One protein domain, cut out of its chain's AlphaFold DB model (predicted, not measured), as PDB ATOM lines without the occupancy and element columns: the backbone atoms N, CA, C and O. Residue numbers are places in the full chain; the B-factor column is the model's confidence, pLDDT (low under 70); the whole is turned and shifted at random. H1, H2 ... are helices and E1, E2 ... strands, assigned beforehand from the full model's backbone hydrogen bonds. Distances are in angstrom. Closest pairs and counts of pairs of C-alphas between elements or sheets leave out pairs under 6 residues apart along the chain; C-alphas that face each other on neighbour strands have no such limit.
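This is residues 41 to 229 of the 670 residues of an uncharacterized protein of Cylindrobasidium torrendii FP15055 ss-10 (UniProt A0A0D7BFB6). One twisted sheet of seven strands is folded back on itself and curls round helix H4, with E4 and E3 as one leaf, E1, E7, E6 and E5 as the other, and E2 as the hinge. H1 crosses over E2 and E1, while H2 and H3 meet at a corner beyond the end of E6 and the start of E7. The printed part has 189 residues, with four named helices and seven named strands in the order H1 E1 E2 E3 E4 E5 E6 H2 H3 E7 H4. The sheet, in the order E4 E3 E2 E1 E7 E6 E5, is antiparallel throughout, and the class is mixed, helices and strands. The whole is compact, with a radius of gyration of the C-alphas of 16.7 A, and rounded, spanning 43 by 39 by 36 A.

E1, residues 58 to 74, E2, 79 to 94, E3, 100 to 106, and E4, 113 to 117, form a meander, each strand the antiparallel neighbour of the one before. N 70 and O 85 of E1 and E2 are 2.9 A apart, N 103 and O 90 of E3 and E2 2.9 A, and N 102 and O 115 of E3 and E4 2.9 A, within hydrogen-bond range. E1 bends by 102 degrees at residue 61 and E2 by 84 degrees at residue 87. On the other side of E1 from E2 comes E7, residues 181 to 186, with N 71 and O 184 2.9 A apart. Next are E6, residues 129 to 134, with N 185 and O 130 2.8 A apart, and the edge strand E5, residues 122 to 126, with N 131 and O 124 2.8 A apart; E5 and E6 are a hairpin. H4, residues 196 to 207, is on the sheet; the closest C-alphas of H4 and E6 are those of Ala 197 and Phe 130, 4.9 A apart. H1, residues 41 to 54, is on the sheet at a height of 8.7 A, over E2 and E1, only just across the strands at 62 degrees to E1 on the local plane. H2, residues 136 to 149, and H3, residues 171 to 177, are not on the sheet; with residues 137 to 138 of H2 alone they only just touch, with 3 pairs of C-alphas within 8 A, the closest Phe 138 and Val 177 at 6.4 A, about perpendicular at 78 degrees. Every O i to N i+4 pair is within hydrogen-bond range in H2 and H3; in H1 it is 9 of 10, in H4 7 of 8.

H1 begins at C-alpha 41 (22.905, 16.640, 6.011) and is 20.5 A long. E1 measures 29.6 A and E2 32.9 A from first to last C-alpha; H2 measures 19.9 A. H4 ends at C-alpha 207 (16.620, -9.890, 4.624).

The C-alphas farthest apart are those of Ala 149 and Asp 191, 47.9 A. The printed part has no cut. The link from H2 to H3, 21 residues, is long. Mean pLDDT of the printed part is 92.8, with residues 191 and 229 under 70.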
ATOM      1  N   SER A  41      22.824  17.173   4.641       89.38
ATOM      2  CA  SER A  41      22.905  16.640   6.011       89.38
ATOM      3  C   SER A  41      21.764  17.146   6.894       89.38
ATOM      4  O   SER A  41      21.102  16.351   7.548       89.38
ATOM      5  N   SER A  42      21.450  18.443   6.834       91.94
ATOM      6  CA  SER A  42      20.346  19.029   7.601       91.94
ATOM      7  C   SER A  42      18.973  18.489   7.161       91.94
ATOM      8  O   SER A  42      18.133  18.196   8.011       91.94
ATOM      9  N   ARG A  43      18.757  18.248   5.855       91.00
ATOM     10  CA  ARG A  43      17.558  17.550   5.339       91.00
ATOM     11  C   ARG A  43      17.493  16.104   5.837       91.00
ATOM     12  O   ARG A  43      16.431  15.656   6.258       91.00
ATOM     13  N   TYR A  44      18.615  15.385   5.826       93.88
ATOM     14  CA  TYR A  44      18.705  14.012   6.330       93.88
ATOM     15  C   TYR A  44      18.380  13.931   7.832       93.88
ATOM     16  O   TYR A  44      17.537  13.133   8.237       93.88
ATOM     17  N   GLU A  45      18.982  14.795   8.651       95.12
ATOM     18  CA  GLU A  45      18.723  14.895  10.092       95.12
ATOM     19  C   GLU A  45      17.268  15.274  10.389       95.12
ATOM     20  O   GLU A  45      16.648  14.689  11.279       95.12
ATOM     21  N   HIS A  46      16.692  16.204   9.619       94.88
ATOM     22  CA  HIS A  46      15.278  16.559   9.714       94.88
ATOM     23  C   HIS A  46      14.379  15.352   9.413       94.88
ATOM     24  O   HIS A  46      13.519  15.016  10.227       94.88
ATOM     25  N   ASN A  47      14.603  14.662   8.292       94.94
ATOM     26  CA  ASN A  47      13.811  13.498   7.887       94.94
ATOM     27  C   ASN A  47      13.929  12.357   8.909       94.94
ATOM     28  O   ASN A  47      12.916  11.797   9.326       94.94
ATOM     29  N   LEU A  48      15.140  12.063   9.395       96.38
ATOM     30  CA  LEU A  48      15.372  11.060  10.438       96.38
ATOM     31  C   LEU A  48      14.664  11.434  11.753       96.38
ATOM     32  O   LEU A  48      14.081  10.571  12.407       96.38
ATOM     33  N   LYS A  49      14.652  12.722  12.124       96.88
ATOM     34  CA  LYS A  49      13.909  13.237  13.286       96.88
ATOM     35  C   LYS A  49      12.390  13.159  13.098       96.88
ATOM     36  O   LYS A  49      11.685  12.929  14.077       96.88
ATOM     37  N   VAL A  50      11.878  13.325  11.876       95.50
ATOM     38  CA  VAL A  50      10.456  13.117  11.553       95.50
ATOM     39  C   VAL A  50      10.085  11.640  11.694       95.50
ATOM     40  O   VAL A  50       9.170  11.333  12.452       95.50
ATOM     41  N   LEU A  51      10.839  10.725  11.075       96.12
ATOM     42  CA  LEU A  51      10.610   9.276  11.179       96.12
ATOM     43  C   LEU A  51      10.652   8.787  12.641       96.12
ATOM     44  O   LEU A  51       9.727   8.113  13.100       96.12
ATOM     45  N   ARG A  52      11.668   9.202  13.413       96.88
ATOM     46  CA  ARG A  52      11.828   8.825  14.832       96.88
ATOM     47  C   ARG A  52      10.729   9.340  15.766       96.88
ATOM     48  O   ARG A  52      10.566   8.780  16.845       96.88
ATOM     49  N   ARG A  53       9.948  10.364  15.386       96.19
ATOM     50  CA  ARG A  53       8.744  10.761  16.151       96.19
ATOM     51  C   ARG A  53       7.652   9.692  16.108       96.19
ATOM     52  O   ARG A  53       6.813   9.668  17.003       96.19
ATOM     53  N   ARG A  54       7.627   8.859  15.061       94.44
ATOM     54  CA  ARG A  54       6.577   7.857  14.838       94.44
ATOM     55  C   ARG A  54       7.032   6.429  15.134       94.44
ATOM     56  O   ARG A  54       6.210   5.649  15.610       94.44
ATOM     57  N   ASP A  55       8.309   6.123  14.903       95.06
ATOM     58  CA  ASP A  55       8.968   4.894  15.354       95.06
ATOM     59  C   ASP A  55      10.394   5.209  15.877       95.06
ATOM     60  O   ASP A  55      11.325   5.363  15.080       95.06
ATOM     61  N   PRO A  56      10.588   5.329  17.208       96.06
ATOM     62  CA  PRO A  56      11.886   5.652  17.810       96.06
ATOM     63  C   PRO A  56      12.995   4.623  17.558       96.06
ATOM     64  O   PRO A  56      14.168   4.974  17.680       96.06
ATOM     65  N   SER A  57      12.649   3.384  17.186       96.75
ATOM     66  CA  SER A  57      13.620   2.310  16.918       96.75
ATOM     67  C   SER A  57      14.426   2.518  15.625       96.75
ATOM     68  O   SER A  57      15.419   1.833  15.384       96.75
ATOM     69  N   ILE A  58      14.035   3.479  14.776       97.75
ATOM     70  CA  ILE A  58      14.724   3.795  13.517       97.75
ATOM     71  C   ILE A  58      16.117   4.389  13.793       97.75
ATOM     72  O   ILE A  58      16.264   5.527  14.251       97.75
ATOM     73  N   THR A  59      17.168   3.641  13.457       96.38
ATOM     74  CA  THR A  59      18.568   4.039  13.658       96.38
ATOM     75  C   THR A  59      19.060   4.958  12.548       96.38
ATOM     76  O   THR A  59      19.662   5.988  12.850       96.38
ATOM     77  N   SER A  60      18.776   4.648  11.281       96.31
ATOM     78  CA  SER A  60      19.227   5.433  10.126       96.31
ATOM     79  C   SER A  60      18.263   5.346   8.942       96.31
ATOM     80  O   SER A  60      17.501   4.389   8.818       96.31
ATOM     81  N   ILE A  61      18.321   6.344   8.058       96.94
ATOM     82  CA  ILE A  61      17.800   6.255   6.689       96.94
ATOM     83  C   ILE A  61      18.980   5.828   5.805       96.94
ATOM     84  O   ILE A  61      20.088   6.324   5.999       96.94
ATOM     85  N   PHE A  62      18.765   4.930   4.844       95.50
ATOM     86  CA  PHE A  62      19.839   4.430   3.979       95.50
ATOM     87  C   PHE A  62      19.521   4.409   2.474       95.50
ATOM     88  O   PHE A  62      20.403   4.115   1.676       95.50
ATOM     89  N   ASP A  63      18.302   4.749   2.061       95.06
ATOM     90  CA  ASP A  63      17.991   5.217   0.703       95.06
ATOM     91  C   ASP A  63      16.746   6.113   0.780       95.06
ATOM     92  O   ASP A  63      15.964   6.039   1.732       95.06
ATOM     93  N   GLN A  64      16.551   6.969  -0.217       94.06
ATOM     94  CA  GLN A  64      15.377   7.820  -0.350       94.06
ATOM     95  C   GLN A  64      14.928   7.915  -1.811       94.06
ATOM     96  O   GLN A  64      15.736   8.129  -2.714       94.06
ATOM     97  N   PHE A  65      13.623   7.816  -2.044       93.94
ATOM     98  CA  PHE A  65      12.972   7.944  -3.344       93.94
ATOM     99  C   PHE A  65      12.062   9.175  -3.319       93.94
ATOM    100  O   PHE A  65      11.297   9.385  -2.379       93.94
ATOM    101  N   THR A  66      12.135  10.009  -4.356       91.44
ATOM    102  CA  THR A  66      11.444  11.311  -4.407       91.44
ATOM    103  C   THR A  66       9.924  11.199  -4.511       91.44
ATOM    104  O   THR A  66       9.222  12.074  -3.992       91.44
ATOM    105  N   HIS A  67       9.435  10.146  -5.176       94.00
ATOM    106  CA  HIS A  67       8.020   9.881  -5.412       94.00
ATOM    107  C   HIS A  67       7.747   8.375  -5.569       94.00
ATOM    108  O   HIS A  67       8.306   7.737  -6.463       94.00
ATOM    109  N   VAL A  68       6.894   7.817  -4.707       96.31
ATOM    110  CA  VAL A  68       6.416   6.426  -4.724       96.31
ATOM    111  C   VAL A  68       4.921   6.415  -4.395       96.31
ATOM    112  O   VAL A  68       4.483   7.128  -3.491       96.31
ATOM    113  N   CYS A  69       4.151   5.591  -5.105       96.19
ATOM    114  CA  CYS A  69       2.708   5.413  -4.929       96.19
ATOM    115  C   CYS A  69       2.412   3.994  -4.412       96.19
ATOM    116  O   CYS A  69       2.982   3.026  -4.924       96.19
ATOM    117  N   VAL A  70       1.502   3.855  -3.438       97.31
ATOM    118  CA  VAL A  70       1.097   2.549  -2.885       97.31
ATOM    119  C   VAL A  70      -0.272   2.112  -3.403       97.31
ATOM    120  O   VAL A  70      -1.284   2.804  -3.246       97.31
ATOM    121  N   TYR A  71      -0.308   0.899  -3.938       96.94
ATOM    122  CA  TYR A  71      -1.511   0.171  -4.316       96.94
ATOM    123  C   TYR A  71      -1.709  -1.026  -3.384       96.94
ATOM    124  O   TYR A  71      -0.746  -1.644  -2.933       96.94
ATOM    125  N   HIS A  72      -2.960  -1.377  -3.116       95.62
ATOM    126  CA  HIS A  72      -3.358  -2.587  -2.403       95.62
ATOM    127  C   HIS A  72      -4.142  -3.492  -3.346       95.62
ATOM    128  O   HIS A  72      -4.969  -3.015  -4.121       95.62
ATOM    129  N   PHE A  73      -3.887  -4.794  -3.272       95.88
ATOM    130  CA  PHE A  73      -4.725  -5.797  -3.912       95.88
ATOM    131  C   PHE A  73      -5.755  -6.304  -2.903       95.88
ATOM    132  O   PHE A  73      -5.405  -7.032  -1.971       95.88
ATOM    133  N   ASP A  74      -7.014  -5.914  -3.092       93.06
ATOM    134  CA  ASP A  74      -8.126  -6.432  -2.302       93.06
ATOM    135  C   ASP A  74      -8.504  -7.829  -2.806       93.06
ATOM    136  O   ASP A  74      -9.123  -7.994  -3.863       93.06
ATOM    137  N   THR A  75      -8.158  -8.834  -2.004       89.31
ATOM    138  CA  THR A  75      -8.482 -10.247  -2.223       89.31
ATOM    139  C   THR A  75      -9.985 -10.498  -2.398       89.31
ATOM    140  O   THR A  75     -10.355 -11.419  -3.119       89.31
ATOM    141  N   LYS A  76     -10.866  -9.700  -1.772       90.50
ATOM    142  CA  LYS A  76     -12.323  -9.922  -1.805       90.50
ATOM    143  C   LYS A  76     -12.955  -9.457  -3.113       90.50
ATOM    144  O   LYS A  76     -13.794 -10.165  -3.660       90.50
ATOM    145  N   SER A  77     -12.563  -8.288  -3.625       91.94
ATOM    146  CA  SER A  77     -13.026  -7.798  -4.935       91.94
ATOM    147  C   SER A  77     -12.150  -8.240  -6.115       91.94
ATOM    148  O   SER A  77     -12.520  -7.969  -7.259       91.94
ATOM    149  N   ASN A  78     -11.030  -8.931  -5.848       93.06
ATOM    150  CA  ASN A  78     -10.020  -9.366  -6.820       93.06
ATOM    151  C   ASN A  78      -9.505  -8.197  -7.685       93.06
ATOM    152  O   ASN A  78      -9.443  -8.275  -8.915       93.06
ATOM    153  N   LYS A  79      -9.220  -7.057  -7.039       94.94
ATOM    154  CA  LYS A  79      -8.892  -5.787  -7.706       94.94
ATOM    155  C   LYS A  79      -7.786  -5.022  -6.994       94.94
ATOM    156  O   LYS A  79      -7.700  -4.989  -5.770       94.94
ATOM    157  N   TRP A  80      -6.992  -4.324  -7.799       96.19
ATOM    158  CA  TRP A  80      -6.057  -3.310  -7.330       96.19
ATOM    159  C   TRP A  80      -6.780  -1.995  -7.029       96.19
ATOM    160  O   TRP A  80      -7.599  -1.530  -7.820       96.19
ATOM    161  N   GLN A  81      -6.451  -1.390  -5.891       95.19
ATOM    162  CA  GLN A  81      -6.987  -0.119  -5.409       95.19
ATOM    163  C   GLN A  81      -5.813   0.787  -5.000       95.19
ATOM    164  O   GLN A  81      -4.872   0.330  -4.348       95.19
ATOM    165  N   LYS A  82      -5.830   2.072  -5.381       93.00
ATOM    166  CA  LYS A  82      -4.824   3.053  -4.929       93.00
ATOM    167  C   LYS A  82      -5.142   3.429  -3.479       93.00
ATOM    168  O   LYS A  82      -6.240   3.904  -3.215       93.00
ATOM    169  N   LEU A  83      -4.204   3.241  -2.547       85.50
ATOM    170  CA  LEU A  83      -4.469   3.447  -1.111       85.50
ATOM    171  C   LEU A  83      -4.484   4.922  -0.662       85.50
ATOM    172  O   LEU A  83      -4.714   5.191   0.512       85.50
ATOM    173  N   GLY A  84      -4.183   5.877  -1.547       91.38
ATOM    174  CA  GLY A  84      -4.027   7.289  -1.170       91.38
ATOM    175  C   GLY A  84      -2.715   7.610  -0.435       91.38
ATOM    176  O   GLY A  84      -2.576   8.705   0.104       91.38
ATOM    177  N   TYR A  85      -1.749   6.683  -0.425       96.25
ATOM    178  CA  TYR A  85      -0.377   6.940   0.024       96.25
ATOM    179  C   TYR A  85       0.523   7.202  -1.184       96.25
ATOM    180  O   TYR A  85       0.742   6.316  -2.016       96.25
ATOM    181  N   GLU A  86       1.020   8.430  -1.282       95.75
ATOM    182  CA  GLU A  86       1.793   8.920  -2.420       95.75
ATOM    183  C   GLU A  86       2.729  10.040  -1.962       95.75
ATOM    184  O   GLU A  86       2.288  11.023  -1.367       95.75
ATOM    185  N   GLY A  87       4.034   9.889  -2.187       95.31
ATOM    186  CA  GLY A  87       5.014  10.857  -1.700       95.31
ATOM    187  C   GLY A  87       6.444  10.332  -1.668       95.31
ATOM    188  O   GLY A  87       6.795   9.395  -2.379       95.31
ATOM    189  N   SER A  88       7.293  10.961  -0.860       95.38
ATOM    190  CA  SER A  88       8.705  10.575  -0.729       95.38
ATOM    191  C   SER A  88       8.869   9.376   0.199       95.38
ATOM    192  O   SER A  88       8.439   9.432   1.353       95.38
ATOM    193  N   MET A  89       9.519   8.323  -0.300       96.94
ATOM    194  CA  MET A  89       9.811   7.100   0.445       96.94
ATOM    195  C   MET A  89      11.236   7.118   1.001       96.94
ATOM    196  O   MET A  89      12.163   7.532   0.311       96.94
ATOM    197  N   PHE A  90      11.422   6.596   2.205       97.31
ATOM    198  CA  PHE A  90      12.711   6.409   2.865       97.31
ATOM    199  C   PHE A  90      12.854   4.942   3.261       97.31
ATOM    200  O   PHE A  90      11.946   4.390   3.887       97.31
ATOM    201  N   LEU A  91      13.978   4.322   2.910       97.69
ATOM    202  CA  LEU A  91      14.359   3.003   3.413       97.69
ATOM    203  C   LEU A  91      15.152   3.196   4.706       97.69
ATOM    204  O   LEU A  91      16.067   4.025   4.744       97.69
ATOM    205  N   TYR A  92      14.788   2.475   5.766       97.62
ATOM    206  CA  TYR A  92      15.341   2.680   7.106       97.62
ATOM    207  C   TYR A  92      15.894   1.398   7.739       97.62
ATOM    208  O   TYR A  92      15.394   0.302   7.491       97.62
ATOM    209  N   GLU A  93      16.911   1.555   8.588       97.44
ATOM    210  CA  GLU A  93      17.408   0.528   9.513       97.44
ATOM    211  C   GLU A  93      16.828   0.781  10.920       97.44
ATOM    212  O   GLU A  93      16.611   1.933  11.307       97.44
ATOM    213  N   ARG A  94      16.573  -0.283  11.686       97.06
ATOM    214  CA  ARG A  94      16.079  -0.280  13.074       97.06
ATOM    215  C   ARG A  94      17.070  -0.981  14.008       97.06
ATOM    216  O   ARG A  94      17.867  -1.799  13.558       97.06
ATOM    217  N   ASN A  95      17.010  -0.692  15.309       96.50
ATOM    218  CA  ASN A  95      17.725  -1.454  16.347       96.50
ATOM    219  C   ASN A  95      16.946  -2.689  16.841       96.50
ATOM    220  O   ASN A  95      17.421  -3.391  17.726       96.50
ATOM    221  N   GLU A  96      15.770  -2.953  16.274       95.62
ATOM    222  CA  GLU A  96      14.859  -4.033  16.655       95.62
ATOM    223  C   GLU A  96      14.432  -4.848  15.430       95.62
ATOM    224  O   GLU A  96      14.384  -4.314  14.320       95.62
ATOM    225  N   TYR A  97      14.057  -6.115  15.619       95.44
ATOM    226  CA  TYR A  97      13.505  -6.950  14.553       95.44
ATOM    227  C   TYR A  97      12.099  -6.469  14.113       95.44
ATOM    228  O   TYR A  97      11.308  -6.014  14.947       95.44
ATOM    229  N   PRO A  98      11.756  -6.542  12.813       96.50
ATOM    230  CA  PRO A  98      12.686  -6.664  11.693       96.50
ATOM    231  C   PRO A  98      13.581  -5.418  11.566       96.50
ATOM    232  O   PRO A  98      13.073  -4.298  11.717       96.50
ATOM    233  N   PRO A  99      14.882  -5.588  11.242       96.75
ATOM    234  CA  PRO A  99      15.833  -4.482  11.114       96.75
ATOM    235  C   PRO A  99      15.489  -3.481  10.012       96.75
ATOM    236  O   PRO A  99      16.067  -2.399  10.001       96.75
ATOM    237  N   TYR A 100      14.599  -3.817   9.076       97.94
ATOM    238  CA  TYR A 100      14.380  -3.032   7.866       97.94
ATOM    239  C   TYR A 100      12.907  -2.779   7.558       97.94
ATOM    240  O   TYR A 100      12.002  -3.535   7.920       97.94
ATOM    241  N   GLY A 101      12.676  -1.688   6.840       97.56
ATOM    242  CA  GLY A 101      11.374  -1.313   6.318       97.56
ATOM    243  C   GLY A 101      11.449  -0.030   5.504       97.56
ATOM    244  O   GLY A 101      12.526   0.531   5.280       97.56
ATOM    245  N   PHE A 102      10.280   0.441   5.083       97.81
ATOM    246  CA  PHE A 102      10.132   1.705   4.381       97.81
ATOM    247  C   PHE A 102       9.031   2.582   4.980       97.81
ATOM    248  O   PHE A 102       8.049   2.106   5.561       97.81
ATOM    249  N   TYR A 103       9.239   3.889   4.855       97.75
ATOM    250  CA  TYR A 103       8.357   4.951   5.331       97.75
ATOM    251  C   TYR A 103       8.044   5.870   4.151       97.75
ATOM    252  O   TYR A 103       8.974   6.360   3.517       97.75
ATOM    253  N   ILE A 104       6.775   6.139   3.853       97.31
ATOM    254  CA  ILE A 104       6.364   7.129   2.847       97.31
ATOM    255  C   ILE A 104       5.722   8.301   3.578       97.31
ATOM    256  O   ILE A 104       4.642   8.145   4.150       97.31
ATOM    257  N   LEU A 105       6.392   9.460   3.533       95.50
ATOM    258  CA  LEU A 105       5.795  10.729   3.949       95.50
ATOM    259  C   LEU A 105       4.728  11.100   2.920       95.50
ATOM    260  O   LEU A 105       5.060  11.363   1.756       95.50
ATOM    261  N   ASN A 106       3.463  11.057   3.329       95.56
ATOM    262  CA  ASN A 106       2.341  11.177   2.407       95.56
ATOM    263  C   ASN A 106       2.094  12.640   2.013       95.56
ATOM    264  O   ASN A 106       2.149  13.546   2.841       95.56
ATOM    265  N   ARG A 107       1.814  12.869   0.728       93.31
ATOM    266  CA  ARG A 107       1.444  14.176   0.164       93.31
ATOM    267  C   ARG A 107      -0.021  14.234  -0.269       93.31
ATOM    268  O   ARG A 107      -0.551  15.325  -0.437       93.31
ATOM    269  N   ALA A 108      -0.664  13.078  -0.439       89.25
ATOM    270  CA  ALA A 108      -2.054  12.954  -0.882       89.25
ATOM    271  C   ALA A 108      -3.062  12.784   0.274       89.25
ATOM    272  O   ALA A 108      -4.269  12.772   0.039       89.25
ATOM    273  N   GLY A 109      -2.595  12.654   1.521       88.56
ATOM    274  CA  GLY A 109      -3.447  12.445   2.692       88.56
ATOM    275  C   GLY A 109      -2.727  12.725   4.013       88.56
ATOM    276  O   GLY A 109      -1.511  12.878   4.051       88.56
ATOM    277  N   MET A 110      -3.495  12.786   5.105       88.00
ATOM    278  CA  MET A 110      -3.013  13.184   6.443       88.00
ATOM    279  C   MET A 110      -2.275  12.072   7.212       88.00
ATOM    280  O   MET A 110      -1.759  12.320   8.301       88.00
ATOM    281  N   SER A 111      -2.251  10.846   6.687       93.62
ATOM    282  CA  SER A 111      -1.574   9.693   7.282       93.62
ATOM    283  C   SER A 111      -0.406   9.229   6.415       93.62
ATOM    284  O   SER A 111      -0.550   9.043   5.206       93.62
ATOM    285  N   ASP A 112       0.736   8.987   7.054       95.62
ATOM    286  CA  ASP A 112       1.909   8.364   6.441       95.62
ATOM    287  C   ASP A 112       1.742   6.848   6.284       95.62
ATOM    288  O   ASP A 112       1.003   6.206   7.037       95.62
ATOM    289  N   TYR A 113       2.489   6.257   5.348       96.62
ATOM    290  CA  TYR A 113       2.562   4.805   5.193       96.62
ATOM    291  C   TYR A 113       3.854   4.255   5.793       96.62
ATOM    292  O   TYR A 113       4.946   4.682   5.421       96.62
ATOM    293  N   ILE A 114       3.740   3.263   6.676       96.12
ATOM    294  CA  ILE A 114       4.882   2.574   7.282       96.12
ATOM    295  C   ILE A 114       4.710   1.081   7.044       96.12
ATOM    296  O   ILE A 114       3.675   0.507   7.387       96.12
ATOM    297  N   GLN A 115       5.729   0.445   6.478       96.50
ATOM    298  CA  GLN A 115       5.735  -0.991   6.246       96.50
ATOM    299  C   GLN A 115       7.101  -1.559   6.613       96.50
ATOM    300  O   GLN A 115       8.128  -1.189   6.048       96.50
ATOM    301  N   ARG A 116       7.088  -2.470   7.581       96.62
ATOM    302  CA  ARG A 116       8.244  -3.285   7.953       96.62
ATOM    303  C   ARG A 116       8.410  -4.418   6.936       96.62
ATOM    304  O   ARG A 116       7.412  -4.859   6.363       96.62
ATOM    305  N   MET A 117       9.645  -4.844   6.695       96.81
ATOM    306  CA  MET A 117       9.994  -5.900   5.737       96.81
ATOM    307  C   MET A 117      10.525  -7.098   6.520       96.81
ATOM    308  O   MET A 117      11.576  -6.997   7.152       96.81
ATOM    309  N   GLN A 118       9.767  -8.192   6.529       95.50
ATOM    310  CA  GLN A 118      10.112  -9.427   7.242       95.50
ATOM    311  C   GLN A 118      10.979 -10.331   6.350       95.50
ATOM    312  O   GLN A 118      11.299  -9.950   5.230       95.50
ATOM    313  N   ALA A 119      11.367 -11.529   6.794       94.75
ATOM    314  CA  ALA A 119      11.948 -12.537   5.893       94.75
ATOM    315  C   ALA A 119      10.857 -13.404   5.222       94.75
ATOM    316  O   ALA A 119      11.086 -14.037   4.190       94.75
ATOM    317  N   GLU A 120       9.671 -13.434   5.833       94.75
ATOM    318  CA  GLU A 120       8.505 -14.251   5.498       94.75
ATOM    319  C   GLU A 120       7.677 -13.720   4.321       94.75
ATOM    320  O   GLU A 120       6.918 -14.492   3.722       94.75
ATOM    321  N   ASP A 121       7.788 -12.426   3.999       96.00
ATOM    322  CA  ASP A 121       7.024 -11.803   2.916       96.00
ATOM    323  C   ASP A 121       7.469 -12.381   1.551       96.00
ATOM    324  O   ASP A 121       8.646 -12.696   1.330       96.00
ATOM    325  N   ASP A 122       6.542 -12.508   0.604       95.25
ATOM    326  CA  ASP A 122       6.866 -12.888  -0.774       95.25
ATOM    327  C   ASP A 122       6.887 -11.654  -1.676       95.25
ATOM    328  O   ASP A 122       5.944 -10.861  -1.692       95.25
ATOM    329  N   ILE A 123       7.969 -11.498  -2.440       95.69
ATOM    330  CA  ILE A 123       8.148 -10.403  -3.399       95.69
ATOM    331  C   ILE A 123       8.040 -10.909  -4.835       95.69
ATOM    332  O   ILE A 123       8.411 -12.047  -5.135       95.69
ATOM    333  N   SER A 124       7.586 -10.046  -5.736       95.75
ATOM    334  CA  SER A 124       7.704 -10.246  -7.181       95.75
ATOM    335  C   SER A 124       7.747  -8.906  -7.916       95.75
ATOM    336  O   SER A 124       7.380  -7.866  -7.370       95.75
ATOM    337  N   ILE A 125       8.212  -8.913  -9.164       95.44
ATOM    338  CA  ILE A 125       8.205  -7.734 -10.036       95.44
ATOM    339  C   ILE A 125       7.150  -7.963 -11.116       95.44
ATOM    340  O   ILE A 125       7.128  -9.017 -11.750       95.44
ATOM    341  N   VAL A 126       6.266  -6.985 -11.327       93.88
ATOM    342  CA  VAL A 126       5.212  -7.040 -12.350       93.88
ATOM    343  C   VAL A 126       5.272  -5.756 -13.173       93.88
ATOM    344  O   VAL A 126       4.756  -4.711 -12.775       93.88
ATOM    345  N   GLY A 127       5.955  -5.813 -14.318       91.00
ATOM    346  CA  GLY A 127       6.265  -4.622 -15.112       91.00
ATOM    347  C   GLY A 127       7.138  -3.646 -14.318       91.00
ATOM    348  O   GLY A 127       8.233  -3.997 -13.896       91.00
ATOM    349  N   THR A 128       6.644  -2.427 -14.095       90.38
ATOM    350  CA  THR A 128       7.319  -1.380 -13.300       90.38
ATOM    351  C   THR A 128       6.947  -1.382 -11.811       90.38
ATOM    352  O   THR A 128       7.398  -0.513 -11.067       90.38
ATOM    353  N   TYR A 129       6.132  -2.341 -11.359       94.06
ATOM    354  CA  TYR A 129       5.658  -2.430  -9.977       94.06
ATOM    355  C   TYR A 129       6.470  -3.453  -9.178       94.06
ATOM    356  O   TYR A 129       6.613  -4.606  -9.592       94.06
ATOM    357  N   PHE A 130       6.932  -3.050  -7.993       96.81
ATOM    358  CA  PHE A 130       7.430  -3.969  -6.971       96.81
ATOM    359  C   PHE A 130       6.248  -4.461  -6.133       96.81
ATOM    360  O   PHE A 130       5.613  -3.678  -5.427       96.81
ATOM    361  N   MET A 131       5.940  -5.749  -6.221       97.38
ATOM    362  CA  MET A 131       4.855  -6.386  -5.482       97.38
ATOM    363  C   MET A 131       5.402  -7.048  -4.220       97.38
ATOM    364  O   MET A 131       6.431  -7.722  -4.264       97.38
ATOM    365  N   MET A 132       4.695  -6.893  -3.101       97.12
ATOM    366  CA  MET A 132       5.056  -7.504  -1.822       97.12
ATOM    367  C   MET A 132       3.818  -8.049  -1.112       97.12
ATOM    368  O   MET A 132       2.784  -7.382  -1.029       97.12
ATOM    369  N   ARG A 133       3.925  -9.272  -0.598       96.56
ATOM    370  CA  ARG A 133       2.853 -10.042   0.029       96.56
ATOM    371  C   ARG A 133       3.265 -10.442   1.435       96.56
ATOM    372  O   ARG A 133       4.157 -11.262   1.601       96.56
ATOM    373  N   SER A 134       2.591  -9.856   2.415       95.50
ATOM    374  CA  SER A 134       2.864 -10.058   3.840       95.50
ATOM    375  C   SER A 134       1.810 -10.932   4.514       95.50
ATOM    376  O   SER A 134       0.641 -10.924   4.113       95.50
ATOM    377  N   TYR A 135       2.245 -11.670   5.535       95.94
ATOM    378  CA  TYR A 135       1.495 -12.728   6.224       95.94
ATOM    379  C   TYR A 135       1.351 -12.418   7.726       95.94
ATOM    380  O   TYR A 135       2.004 -13.068   8.544       95.94
ATOM    381  N   PRO A 136       0.593 -11.367   8.103       94.38
ATOM    382  CA  PRO A 136       0.597 -10.801   9.454       94.38
ATOM    383  C   PRO A 136       0.368 -11.816  10.578       94.38
ATOM    384  O   PRO A 136       1.051 -11.725  11.594       94.38
ATOM    385  N   ASP A 137      -0.531 -12.784  10.400       94.69
ATOM    386  CA  ASP A 137      -0.899 -13.728  11.462       94.69
ATOM    387  C   ASP A 137       0.179 -14.816  11.633       94.69
ATOM    388  O   ASP A 137       0.569 -15.133  12.754       94.69
ATOM    389  N   PHE A 138       0.751 -15.307  10.524       94.50
ATOM    390  CA  PHE A 138       1.906 -16.221  10.535       94.50
ATOM    391  C   PHE A 138       3.154 -15.563  11.141       94.50
ATOM    392  O   PHE A 138       3.884 -16.183  11.912       94.50
ATOM    393  N   ILE A 139       3.389 -14.290  10.810       94.06
ATOM    394  CA  ILE A 139       4.486 -13.496  11.371       94.06
ATOM    395  C   ILE A 139       4.272 -13.279  12.877       94.06
ATOM    396  O   ILE A 139       5.226 -13.404  13.640       94.06
ATOM    397  N   ALA A 140       3.045 -12.988  13.323       94.44
ATOM    398  CA  ALA A 140       2.733 -12.810  14.742       94.44
ATOM    399  C   ALA A 140       2.969 -14.099  15.550       94.44
ATOM    400  O   ALA A 140       3.713 -14.068  16.526       94.44
ATOM    401  N   ASP A 141       2.428 -15.232  15.089       94.50
ATOM    402  CA  ASP A 141       2.638 -16.564  15.677       94.50
ATOM    403  C   ASP A 141       4.131 -16.940  15.757       94.50
ATOM    404  O   ASP A 141       4.611 -17.428  16.786       94.50
ATOM    405  N   ARG A 142       4.904 -16.655  14.700       93.75
ATOM    406  CA  ARG A 142       6.354 -16.887  14.685       93.75
ATOM    407  C   ARG A 142       7.102 -15.978  15.663       93.75
ATOM    408  O   ARG A 142       8.003 -16.458  16.349       93.75
ATOM    409  N   VAL A 143       6.752 -14.693  15.739       93.62
ATOM    410  CA  VAL A 143       7.358 -13.733  16.679       93.62
ATOM    411  C   VAL A 143       7.059 -14.123  18.128       93.62
ATOM    412  O   VAL A 143       7.979 -14.128  18.942       93.62
ATOM    413  N   GLU A 144       5.823 -14.516  18.444       94.38
ATOM    414  CA  GLU A 144       5.429 -14.969  19.784       94.38
ATOM    415  C   GLU A 144       6.221 -16.213  20.212       94.38
ATOM    416  O   GLU A 144       6.800 -16.238  21.297       94.38
ATOM    417  N   LYS A 145       6.346 -17.215  19.328       94.44
ATOM    418  CA  LYS A 145       7.146 -18.427  19.587       94.44
ATOM    419  C   LYS A 145       8.632 -18.136  19.788       94.44
ATOM    420  O   LYS A 145       9.276 -18.812  20.590       94.44
ATOM    421  N   ILE A 146       9.182 -17.152  19.076       94.88
ATOM    422  CA  ILE A 146      10.582 -16.738  19.223       94.88
ATOM    423  C   ILE A 146      10.796 -16.009  20.555       94.88
ATOM    424  O   ILE A 146      11.699 -16.388  21.296       94.88
ATOM    425  N   GLU A 147       9.956 -15.032  20.900       92.88
ATOM    426  CA  GLU A 147      10.082 -14.261  22.147       92.88
ATOM    427  C   GLU A 147       9.804 -15.132  23.392       92.88
ATOM    428  O   GLU A 147      10.466 -14.976  24.417       92.88
ATOM    429  N   ALA A 148       8.903 -16.119  23.295       94.81
ATOM    430  CA  ALA A 148       8.659 -17.106  24.353       94.81
ATOM    431  C   ALA A 148       9.838 -18.078  24.570       94.81
ATOM    432  O   ALA A 148      10.041 -18.560  25.685       94.81
ATOM    433  N   ALA A 149      10.621 -18.372  23.525       94.75
ATOM    434  CA  ALA A 149      11.821 -19.207  23.614       94.75
ATOM    435  C   ALA A 149      13.088 -18.406  23.974       94.75
ATOM    436  O   ALA A 149      14.014 -18.950  24.579       94.75
ATOM    437  N   GLN A 150      13.147 -17.132  23.582       93.62
ATOM    438  CA  GLN A 150      14.259 -16.209  23.800       93.62
ATOM    439  C   GLN A 150      13.712 -14.799  24.090       93.62
ATOM    440  O   GLN A 150      13.536 -14.007  23.161       93.62
ATOM    441  N   PRO A 151      13.471 -14.452  25.368       91.94
ATOM    442  CA  PRO A 151      13.052 -13.107  25.741       91.94
ATOM    443  C   PRO A 151      14.040 -12.046  25.250       91.94
ATOM    444  O   PRO A 151      15.258 -12.219  25.327       91.94
ATOM    445  N   HIS A 152      13.499 -10.936  24.759       90.56
ATOM    446  CA  HIS A 152      14.209  -9.821  24.136       90.56
ATOM    447  C   HIS A 152      14.949 -10.165  22.832       90.56
ATOM    448  O   HIS A 152      15.770  -9.363  22.376       90.56
ATOM    449  N   ALA A 153      14.623 -11.283  22.167       91.94
ATOM    450  CA  ALA A 153      15.164 -11.623  20.847       91.94
ATOM    451  C   ALA A 153      14.968 -10.491  19.826       91.94
ATOM    452  O   ALA A 153      15.817 -10.286  18.954       91.94
ATOM    453  N   ALA A 154      13.888  -9.712  19.956       91.00
ATOM    454  CA  ALA A 154      13.629  -8.553  19.105       91.00
ATOM    455  C   ALA A 154      14.740  -7.485  19.170       91.00
ATOM    456  O   ALA A 154      14.996  -6.841  18.160       91.00
ATOM    457  N   GLN A 155      15.443  -7.325  20.299       93.06
ATOM    458  CA  GLN A 155      16.547  -6.357  20.459       93.06
ATOM    459  C   GLN A 155      17.847  -6.799  19.759       93.06
ATOM    460  O   GLN A 155      18.806  -6.034  19.674       93.06
ATOM    461  N   LEU A 156      17.888  -8.032  19.245       93.19
ATOM    462  CA  LEU A 156      18.998  -8.593  18.482       93.19
ATOM    463  C   LEU A 156      18.531  -8.862  17.038       93.19
ATOM    464  O   LEU A 156      18.366 -10.021  16.653       93.19
ATOM    465  N   PRO A 157      18.318  -7.819  16.207       92.31
ATOM    466  CA  PRO A 157      17.658  -7.943  14.900       92.31
ATOM    467  C   PRO A 157      18.370  -8.840  13.878       92.31
ATOM    468  O   PRO A 157      17.747  -9.245  12.904       92.31
ATOM    469  N   TYR A 158      19.650  -9.150  14.093       93.50
ATOM    470  CA  TYR A 158      20.447 -10.063  13.263       93.50
ATOM    471  C   TYR A 158      20.736 -11.408  13.963       93.50
ATOM    472  O   TYR A 158      21.575 -12.183  13.506       93.50
ATOM    473  N   SER A 159      20.062 -11.703  15.084       93.94
ATOM    474  CA  SER A 159      20.175 -12.992  15.780       93.94
ATOM    475  C   SER A 159      19.760 -14.142  14.852       93.94
ATOM    476  O   SER A 159      18.730 -14.022  14.184       93.94
ATOM    477  N   PRO A 160      20.485 -15.281  14.820       93.19
ATOM    478  CA  PRO A 160      20.132 -16.435  13.990       93.19
ATOM    479  C   PRO A 160      18.715 -16.982  14.207       93.19
ATOM    480  O   PRO A 160      18.193 -17.626  13.302       93.19
ATOM    481  N   VAL A 161      18.081 -16.702  15.354       93.56
ATOM    482  CA  VAL A 161      16.683 -17.079  15.642       93.56
ATOM    483  C   VAL A 161      15.687 -16.469  14.641       93.56
ATOM    484  O   VAL A 161      14.657 -17.068  14.341       93.56
ATOM    485  N   TRP A 162      16.030 -15.316  14.057       93.81
ATOM    486  CA  TRP A 162      15.219 -14.623  13.057       93.81
ATOM    487  C   TRP A 162      15.397 -15.153  11.629       93.81
ATOM    488  O   TRP A 162      14.598 -14.815  10.751       93.81
ATOM    489  N   ARG A 163      16.358 -16.053  11.378       93.19
ATOM    490  CA  ARG A 163      16.458 -16.771  10.099       93.19
ATOM    491  C   ARG A 163      15.213 -17.639   9.884       93.19
ATOM    492  O   ARG A 163      14.689 -18.234  10.826       93.19
ATOM    493  N   LEU A 164      14.735 -17.718   8.640       90.38
ATOM    494  CA  LEU A 164      13.656 -18.642   8.278       90.38
ATOM    495  C   LEU A 164      14.036 -20.086   8.663       90.38
ATOM    496  O   LEU A 164      15.187 -20.472   8.444       90.38
ATOM    497  N   PRO A 165      13.102 -20.887   9.208       88.38
ATOM    498  CA  PRO A 165      13.353 -22.305   9.438       88.38
ATOM    499  C   PRO A 165      13.581 -23.024   8.103       88.38
ATOM    500  O   PRO A 165      13.032 -22.622   7.076       88.38
ATOM    501  N   GLU A 166      14.371 -24.097   8.128       87.88
ATOM    502  CA  GLU A 166      14.541 -25.005   6.992       87.88
ATOM    503  C   GLU A 166      13.832 -26.341   7.296       87.88
ATOM    504  O   GLU A 166      14.035 -26.882   8.388       87.88
ATOM    505  N   PRO A 167      13.022 -26.896   6.373       88.88
ATOM    506  CA  PRO A 167      12.678 -26.338   5.064       88.88
ATOM    507  C   PRO A 167      11.809 -25.075   5.177       88.88
ATOM    508  O   PRO A 167      10.931 -24.985   6.037       88.88
ATOM    509  N   LYS A 168      12.048 -24.105   4.286       88.69
ATOM    510  CA  LYS A 168      11.293 -22.838   4.254       88.69
ATOM    511  C   LYS A 168       9.781 -23.078   4.147       88.69
ATOM    512  O   LYS A 168       9.361 -23.928   3.360       88.69
ATOM    513  N   PRO A 169       8.954 -22.300   4.875       89.81
ATOM    514  CA  PRO A 169       7.502 -22.433   4.823       89.81
ATOM    515  C   PRO A 169       6.997 -22.174   3.399       89.81
ATOM    516  O   PRO A 169       7.305 -21.138   2.801       89.81
ATOM    517  N   THR A 170       6.222 -23.113   2.851       91.38
ATOM    518  CA  THR A 170       5.660 -22.976   1.502       91.38
ATOM    519  C   THR A 170       4.658 -21.823   1.448       91.38
ATOM    520  O   THR A 170       4.044 -21.454   2.453       91.38
ATOM    521  N   LYS A 171       4.471 -21.245   0.257       89.44
ATOM    522  CA  LYS A 171       3.496 -20.169   0.043       89.44
ATOM    523  C   LYS A 171       2.087 -20.602   0.458       89.44
ATOM    524  O   LYS A 171       1.401 -19.851   1.141       89.44
ATOM    525  N   ASP A 172       1.694 -21.820   0.101       90.44
ATOM    526  CA  ASP A 172       0.353 -22.358   0.355       90.44
ATOM    527  C   ASP A 172       0.129 -22.655   1.848       90.44
ATOM    528  O   ASP A 172      -0.966 -22.451   2.372       90.44
ATOM    529  N   TYR A 173       1.184 -23.044   2.575       91.06
ATOM    530  CA  TYR A 173       1.146 -23.105   4.037       91.06
ATOM    531  C   TYR A 173       0.920 -21.710   4.642       91.06
ATOM    532  O   TYR A 173      -0.022 -21.525   5.407       91.06
ATOM    533  N   LYS A 174       1.698 -20.694   4.236       91.31
ATOM    534  CA  LYS A 174       1.507 -19.310   4.718       91.31
ATOM    535  C   LYS A 174       0.114 -18.755   4.382       91.31
ATOM    536  O   LYS A 174      -0.489 -18.099   5.223       91.31
ATOM    537  N   GLU A 175      -0.413 -19.041   3.189       90.69
ATOM    538  CA  GLU A 175      -1.753 -18.611   2.743       90.69
ATOM    539  C   GLU A 175      -2.909 -19.400   3.387       90.69
ATOM    540  O   GLU A 175      -4.039 -18.919   3.360       90.69
ATOM    541  N   SER A 176      -2.653 -20.563   3.999       91.44
ATOM    542  CA  SER A 176      -3.669 -21.331   4.743       91.44
ATOM    543  C   SER A 176      -3.700 -21.034   6.246       91.44
ATOM    544  O   SER A 176      -4.759 -21.179   6.855       91.44
ATOM    545  N   VAL A 177      -2.589 -20.582   6.845       91.81
ATOM    546  CA  VAL A 177      -2.516 -20.238   8.284       91.81
ATOM    547  C   VAL A 177      -2.600 -18.738   8.585       91.81
ATOM    548  O   VAL A 177      -2.702 -18.361   9.749       91.81
ATOM    549  N   SER A 178      -2.554 -17.872   7.569       92.00
ATOM    550  CA  SER A 178      -2.574 -16.414   7.732       92.00
ATOM    551  C   SER A 178      -3.447 -15.737   6.688       92.00
ATOM    552  O   SER A 178      -3.414 -16.074   5.504       92.00
ATOM    553  N   SER A 179      -4.136 -14.673   7.100       92.00
ATOM    554  CA  SER A 179      -4.595 -13.656   6.160       92.00
ATOM    555  C   SER A 179      -3.394 -13.087   5.391       92.00
ATOM    556  O   SER A 179      -2.279 -13.014   5.916       92.00
ATOM    557  N   MET A 180      -3.602 -12.705   4.130       92.56
ATOM    558  CA  MET A 180      -2.553 -12.126   3.288       92.56
ATOM    559  C   MET A 180      -2.840 -10.654   2.987       92.56
ATOM    560  O   MET A 180      -3.936 -10.292   2.555       92.56
ATOM    561  N   LYS A 181      -1.825  -9.802   3.139       94.75
ATOM    562  CA  LYS A 181      -1.851  -8.396   2.722       94.75
ATOM    563  C   LYS A 181      -0.867  -8.209   1.570       94.75
ATOM    564  O   LYS A 181       0.345  -8.157   1.786       94.75
ATOM    565  N   THR A 182      -1.396  -8.092   0.352       96.31
ATOM    566  CA  THR A 182      -0.610  -7.778  -0.853       96.31
ATOM    567  C   THR A 182      -0.667  -6.280  -1.165       96.31
ATOM    568  O   THR A 182      -1.746  -5.672  -1.165       96.31
ATOM    569  N   ILE A 183       0.500  -5.704  -1.449       97.44
ATOM    570  CA  ILE A 183       0.689  -4.329  -1.913       97.44
ATOM    571  C   ILE A 183       1.547  -4.294  -3.182       97.44
ATOM    572  O   ILE A 183       2.320  -5.214  -3.447       97.44
ATOM    573  N   GLY A 184       1.420  -3.208  -3.938       97.50
ATOM    574  CA  GLY A 184       2.267  -2.869  -5.073       97.50
ATOM    575  C   GLY A 184       2.829  -1.467  -4.885       97.50
ATOM    576  O   GLY A 184       2.068  -0.523  -4.664       97.50
ATOM    577  N   LEU A 185       4.148  -1.331  -4.955       97.31
ATOM    578  CA  LEU A 185       4.841  -0.049  -4.977       97.31
ATOM    579  C   LEU A 185       5.178   0.312  -6.419       97.31
ATOM    580  O   LEU A 185       5.764  -0.490  -7.149       97.31
ATOM    581  N   TRP A 186       4.846   1.537  -6.807       95.19
ATOM    582  CA  TRP A 186       5.207   2.101  -8.102       95.19
ATOM    583  C   TRP A 186       6.041   3.362  -7.915       95.19
ATOM    584  O   TRP A 186       5.727   4.187  -7.058       95.19
ATOM    585  N   MET A 187       7.057   3.545  -8.757       92.62
ATOM    586  CA  MET A 187       7.684   4.847  -8.965       92.62
ATOM    587  C   MET A 187       7.720   5.174 -10.455       92.62
ATOM    588  O   MET A 187       7.758   4.275 -11.295       92.62
ATOM    589  N   PHE A 188       7.816   6.460 -10.778       83.75
ATOM    590  CA  PHE A 188       8.207   6.873 -12.119       83.75
ATOM    591  C   PHE A 188       9.690   6.536 -12.343       83.75
ATOM    592  O   PHE A 188      10.563   7.117 -11.695       83.75
ATOM    593  N   SER A 189       9.978   5.585 -13.235       75.50
ATOM    594  CA  SER A 189      11.352   5.225 -13.604       75.50
ATOM    595  C   SER A 189      12.087   6.425 -14.204       75.50
ATOM    596  O   SER A 189      11.582   7.080 -15.109       75.50
ATOM    597  N   SER A 190      13.302   6.690 -13.726       76.19
ATOM    598  CA  SER A 190      14.163   7.761 -14.226       76.19
ATOM    599  C   SER A 190      15.564   7.219 -14.471       76.19
ATOM    600  O   SER A 190      16.122   6.542 -13.608       76.19
ATOM    601  N   ASP A 191      16.168   7.577 -15.605       67.31
ATOM    602  CA  ASP A 191      17.535   7.169 -15.943       67.31
ATOM    603  C   ASP A 191      18.578   7.631 -14.910       67.31
ATOM    604  O   ASP A 191      19.647   7.032 -14.801       67.31
ATOM    605  N   ALA A 192      18.253   8.624 -14.076       74.31
ATOM    606  CA  ALA A 192      19.138   9.147 -13.040       74.31
ATOM    607  C   ALA A 192      19.433   8.178 -11.871       74.31
ATOM    608  O   ALA A 192      20.348   8.467 -11.102       74.31
ATOM    609  N   ARG A 193      18.695   7.067 -11.696       85.38
ATOM    610  CA  ARG A 193      18.917   6.108 -10.591       85.38
ATOM    611  C   ARG A 193      18.423   4.693 -10.883       85.38
ATOM    612  O   ARG A 193      17.482   4.509 -11.650       85.38
ATOM    613  N   GLU A 194      18.988   3.723 -10.171       88.75
ATOM    614  CA  GLU A 194      18.521   2.331 -10.166       88.75
ATOM    615  C   GLU A 194      17.001   2.227  -9.868       88.75
ATOM    616  O   GLU A 194      16.520   2.905  -8.943       88.75
ATOM    617  N   PRO A 195      16.230   1.419 -10.631       90.19
ATOM    618  CA  PRO A 195      14.788   1.264 -10.441       90.19
ATOM    619  C   PRO A 195      14.405   0.740  -9.053       90.19
ATOM    620  O   PRO A 195      15.074  -0.126  -8.491       90.19
ATOM    621  N   LEU A 196      13.262   1.202  -8.528       92.81
ATOM    622  CA  LEU A 196      12.730   0.762  -7.230       92.81
ATOM    623  C   LEU A 196      12.640  -0.767  -7.108       92.81
ATOM    624  O   LEU A 196      12.994  -1.313  -6.067       92.81
ATOM    625  N   ALA A 197      12.193  -1.452  -8.161       93.12
ATOM    626  CA  ALA A 197      12.035  -2.904  -8.161       93.12
ATOM    627  C   ALA A 197      13.367  -3.653  -7.975       93.12
ATOM    628  O   ALA A 197      13.413  -4.623  -7.216       93.12
ATOM    629  N   ASP A 198      14.451  -3.162  -8.579       92.50
ATOM    630  CA  ASP A 198      15.780  -3.774  -8.499       92.50
ATOM    631  C   ASP A 198      16.423  -3.504  -7.131       92.50
ATOM    632  O   ASP A 198      16.913  -4.427  -6.474       92.50
ATOM    633  N   VAL A 199      16.334  -2.256  -6.646       94.00
ATOM    634  CA  VAL A 199      16.815  -1.860  -5.311       94.00
ATOM    635  C   VAL A 199      16.114  -2.664  -4.215       94.00
ATOM    636  O   VAL A 199      16.780  -3.238  -3.351       94.00
ATOM    637  N   MET A 200      14.779  -2.743  -4.257       95.69
ATOM    638  CA  MET A 200      13.991  -3.467  -3.257       95.69
ATOM    639  C   MET A 200      14.255  -4.972  -3.310       95.69
ATOM    640  O   MET A 200      14.420  -5.584  -2.258       95.69
ATOM    641  N   THR A 201      14.374  -5.562  -4.504       95.12
ATOM    642  CA  THR A 201      14.731  -6.984  -4.661       95.12
ATOM    643  C   THR A 201      16.104  -7.286  -4.064       95.12
ATOM    644  O   THR A 201      16.215  -8.190  -3.240       95.12
ATOM    645  N   ARG A 202      17.134  -6.487  -4.387       95.19
ATOM    646  CA  ARG A 202      18.485  -6.638  -3.812       95.19
ATOM    647  C   ARG A 202      18.476  -6.555  -2.287       95.19
ATOM    648  O   ARG A 202      19.154  -7.336  -1.630       95.19
ATOM    649  N   ILE A 203      17.745  -5.594  -1.725       95.62
ATOM    650  CA  ILE A 203      17.640  -5.416  -0.271       95.62
ATOM    651  C   ILE A 203      16.954  -6.623   0.369       95.62
ATOM    652  O   ILE A 203      17.444  -7.161   1.362       95.62
ATOM    653  N   TYR A 204      15.849  -7.078  -0.219       96.00
ATOM    654  CA  TYR A 204      15.069  -8.191   0.303       96.00
ATOM    655  C   TYR A 204      15.841  -9.518   0.298       96.00
ATOM    656  O   TYR A 204      15.666 -10.352   1.185       96.00
ATOM    657  N   ASP A 205      16.769  -9.676  -0.644       95.56
ATOM    658  CA  ASP A 205      17.666 -10.823  -0.723       95.56
ATOM    659  C   ASP A 205      18.611 -10.954   0.487       95.56
ATOM    660  O   ASP A 205      18.918 -12.078   0.883       95.56
ATOM    661  N   TYR A 206      19.025  -9.846   1.120       96.06
ATOM    662  CA  TYR A 206      19.766  -9.869   2.394       96.06
ATOM    663  C   TYR A 206      18.847 -10.173   3.586       96.06
ATOM    664  O   TYR A 206      19.218 -10.933   4.483       96.06
ATOM    665  N   ILE A 207      17.616  -9.653   3.566       95.69
ATOM    666  CA  ILE A 207      16.620  -9.890   4.624       95.69
ATOM    667  C   ILE A 207      16.249 -11.378   4.692       95.69
ATOM    668  O   ILE A 207      16.285 -11.968   5.770       95.69
ATOM    669  N   LYS A 208      16.040 -12.042   3.544       93.69
ATOM    670  CA  LYS A 208      15.825 -13.502   3.472       93.69
ATOM    671  C   LYS A 208      16.985 -14.343   4.027       93.69
ATOM    672  O   LYS A 208      16.764 -15.494   4.404       93.69
ATOM    673  N   ARG A 209      18.209 -13.805   4.065       93.94
ATOM    674  CA  ARG A 209      19.406 -14.464   4.629       93.94
ATOM    675  C   ARG A 209      19.592 -14.171   6.124       93.94
ATOM    676  O   ARG A 209      20.359 -14.876   6.785       93.94
ATOM    677  N   ASN A 210      18.855 -13.189   6.656       95.38
ATOM    678  CA  ASN A 210      19.061 -12.564   7.963       95.38
ATOM    679  C   ASN A 210      20.443 -11.885   8.077       95.38
ATOM    680  O   ASN A 210      21.140 -12.012   9.082       95.38
ATOM    681  N   GLU A 211      20.855 -11.195   7.010       94.44
ATOM    682  CA  GLU A 211      22.139 -10.493   6.894       94.44
ATOM    683  C   GLU A 211      21.943  -8.968   6.944       94.44
ATOM    684  O   GLU A 211      20.953  -8.430   6.440       94.44
ATOM    685  N   ARG A 212      22.913  -8.241   7.517       94.94
ATOM    686  CA  ARG A 212      22.946  -6.774   7.430       94.94
ATOM    687  C   ARG A 212      23.278  -6.370   5.992       94.94
ATOM    688  O   ARG A 212      24.294  -6.805   5.455       94.94
ATOM    689  N   ILE A 213      22.465  -5.493   5.400       94.81
ATOM    690  CA  ILE A 213      22.722  -4.906   4.073       94.81
ATOM    691  C   ILE A 213      24.145  -4.311   4.064       94.81
ATOM    692  O   ILE A 213      24.479  -3.590   5.009       94.81
ATOM    693  N   PRO A 214      24.986  -4.557   3.044       94.50
ATOM    694  CA  PRO A 214      26.300  -3.925   2.931       94.50
ATOM    695  C   PRO A 214      26.226  -2.396   2.853       94.50
ATOM    696  O   PRO A 214      25.344  -1.835   2.203       94.50
ATOM    697  N   ASP A 215      27.202  -1.702   3.441       91.44
ATOM    698  CA  ASP A 215      27.273  -0.234   3.388       91.44
ATOM    699  C   ASP A 215      27.517   0.302   1.954       91.44
ATOM    700  O   ASP A 215      27.221   1.458   1.656       91.44
ATOM    701  N   GLU A 216      27.913  -0.567   1.014       90.62
ATOM    702  CA  GLU A 216      27.905  -0.309  -0.434       90.62
ATOM    703  C   GLU A 216      26.518   0.042  -1.002       90.62
ATOM    704  O   GLU A 216      26.431   0.776  -1.994       90.62
ATOM    705  N   PHE A 217      25.441  -0.411  -0.357       91.19
ATOM    706  CA  PHE A 217      24.053  -0.104  -0.718       91.19
ATOM    707  C   PHE A 217      23.372   0.847   0.280       91.19
ATOM    708  O   PHE A 217      22.165   1.053   0.190       91.19
ATOM    709  N   ARG A 218      24.136   1.460   1.202       93.00
ATOM    710  CA  ARG A 218      23.672   2.602   2.003       93.00
ATOM    711  C   ARG A 218      24.028   3.922   1.329       93.00
ATOM    712  O   ARG A 218      25.196   4.206   1.053       93.00
ATOM    713  N   TYR A 219      23.019   4.748   1.116       91.50
ATOM    714  CA  TYR A 219      23.103   6.077   0.532       91.50
ATOM    715  C   TYR A 219      22.635   7.131   1.541       91.50
ATOM    716  O   TYR A 219      21.798   6.876   2.404       91.50
ATOM    717  N   GLY A 220      23.198   8.332   1.453       85.94
ATOM    718  CA  GLY A 220      22.982   9.404   2.420       85.94
ATOM    719  C   GLY A 220      23.670  10.708   2.001       85.94
ATOM    720  O   GLY A 220      24.202  10.791   0.894       85.94
ATOM    721  N   PRO A 221      23.707  11.732   2.871       81.81
ATOM    722  CA  PRO A 221      24.134  13.088   2.504       81.81
ATOM    723  C   PRO A 221      25.614  13.224   2.096       81.81
ATOM    724  O   PRO A 221      25.984  14.226   1.495       81.81
ATOM    725  N   GLY A 222      26.459  12.228   2.398       80.19
ATOM    726  CA  GLY A 222      27.844  12.133   1.908       80.19
ATOM    727  C   GLY A 222      28.070  11.074   0.818       80.19
ATOM    728  O   GLY A 222      29.198  10.904   0.364       80.19
ATOM    729  N   ARG A 223      27.030  10.328   0.420       84.62
ATOM    730  CA  ARG A 223      27.111   9.202  -0.524       84.62
ATOM    731  C   ARG A 223      25.781   9.055  -1.283       84.62
ATOM    732  O   ARG A 223      24.924   8.295  -0.832       84.62
ATOM    733  N   PRO A 224      25.563   9.785  -2.390       82.69
ATOM    734  CA  PRO A 224      24.341   9.647  -3.182       82.69
ATOM    735  C   PRO A 224      24.232   8.245  -3.816       82.69
ATOM    736  O   PRO A 224      25.257   7.576  -3.989       82.69
ATOM    737  N   PRO A 225      23.018   7.793  -4.188       81.81
ATOM    738  CA  PRO A 225      22.853   6.586  -4.991       81.81
ATOM    739  C   PRO A 225      23.556   6.742  -6.352       81.81
ATOM    740  O   PRO A 225      23.592   7.851  -6.896       81.81
ATOM    741  N   PRO A 226      24.122   5.661  -6.917       76.56
ATOM    742  CA  PRO A 226      24.774   5.720  -8.218       76.56
ATOM    743  C   PRO A 226      23.752   6.001  -9.337       76.56
ATOM    744  O   PRO A 226      22.611   5.527  -9.261       76.56
ATOM    745  N   PRO A 227      24.154   6.712 -10.410       74.88
ATOM    746  CA  PRO A 227      23.359   6.771 -11.630       74.88
ATOM    747  C   PRO A 227      23.242   5.376 -12.252       74.88
ATOM    748  O   PRO A 227      24.062   4.491 -11.985       74.88
ATOM    749  N   ASN A 228      22.240   5.171 -13.110       73.81
ATOM    750  CA  ASN A 228      22.027   3.864 -13.725       73.81
ATOM    751  C   ASN A 228      23.265   3.326 -14.451       73.81
ATOM    752  O   ASN A 228      24.032   4.060 -15.082       73.81
ATOM    753  N   ARG A 229      23.404   1.996 -14.447       62.09
ATOM    754  CA  ARG A 229      24.495   1.301 -15.147       62.09
ATOM    755  C   ARG A 229      24.524   1.582 -16.655       62.09
ATOM    756  O   ARG A 229      25.605   1.542 -17.226       62.09
TER     757      ARG A 229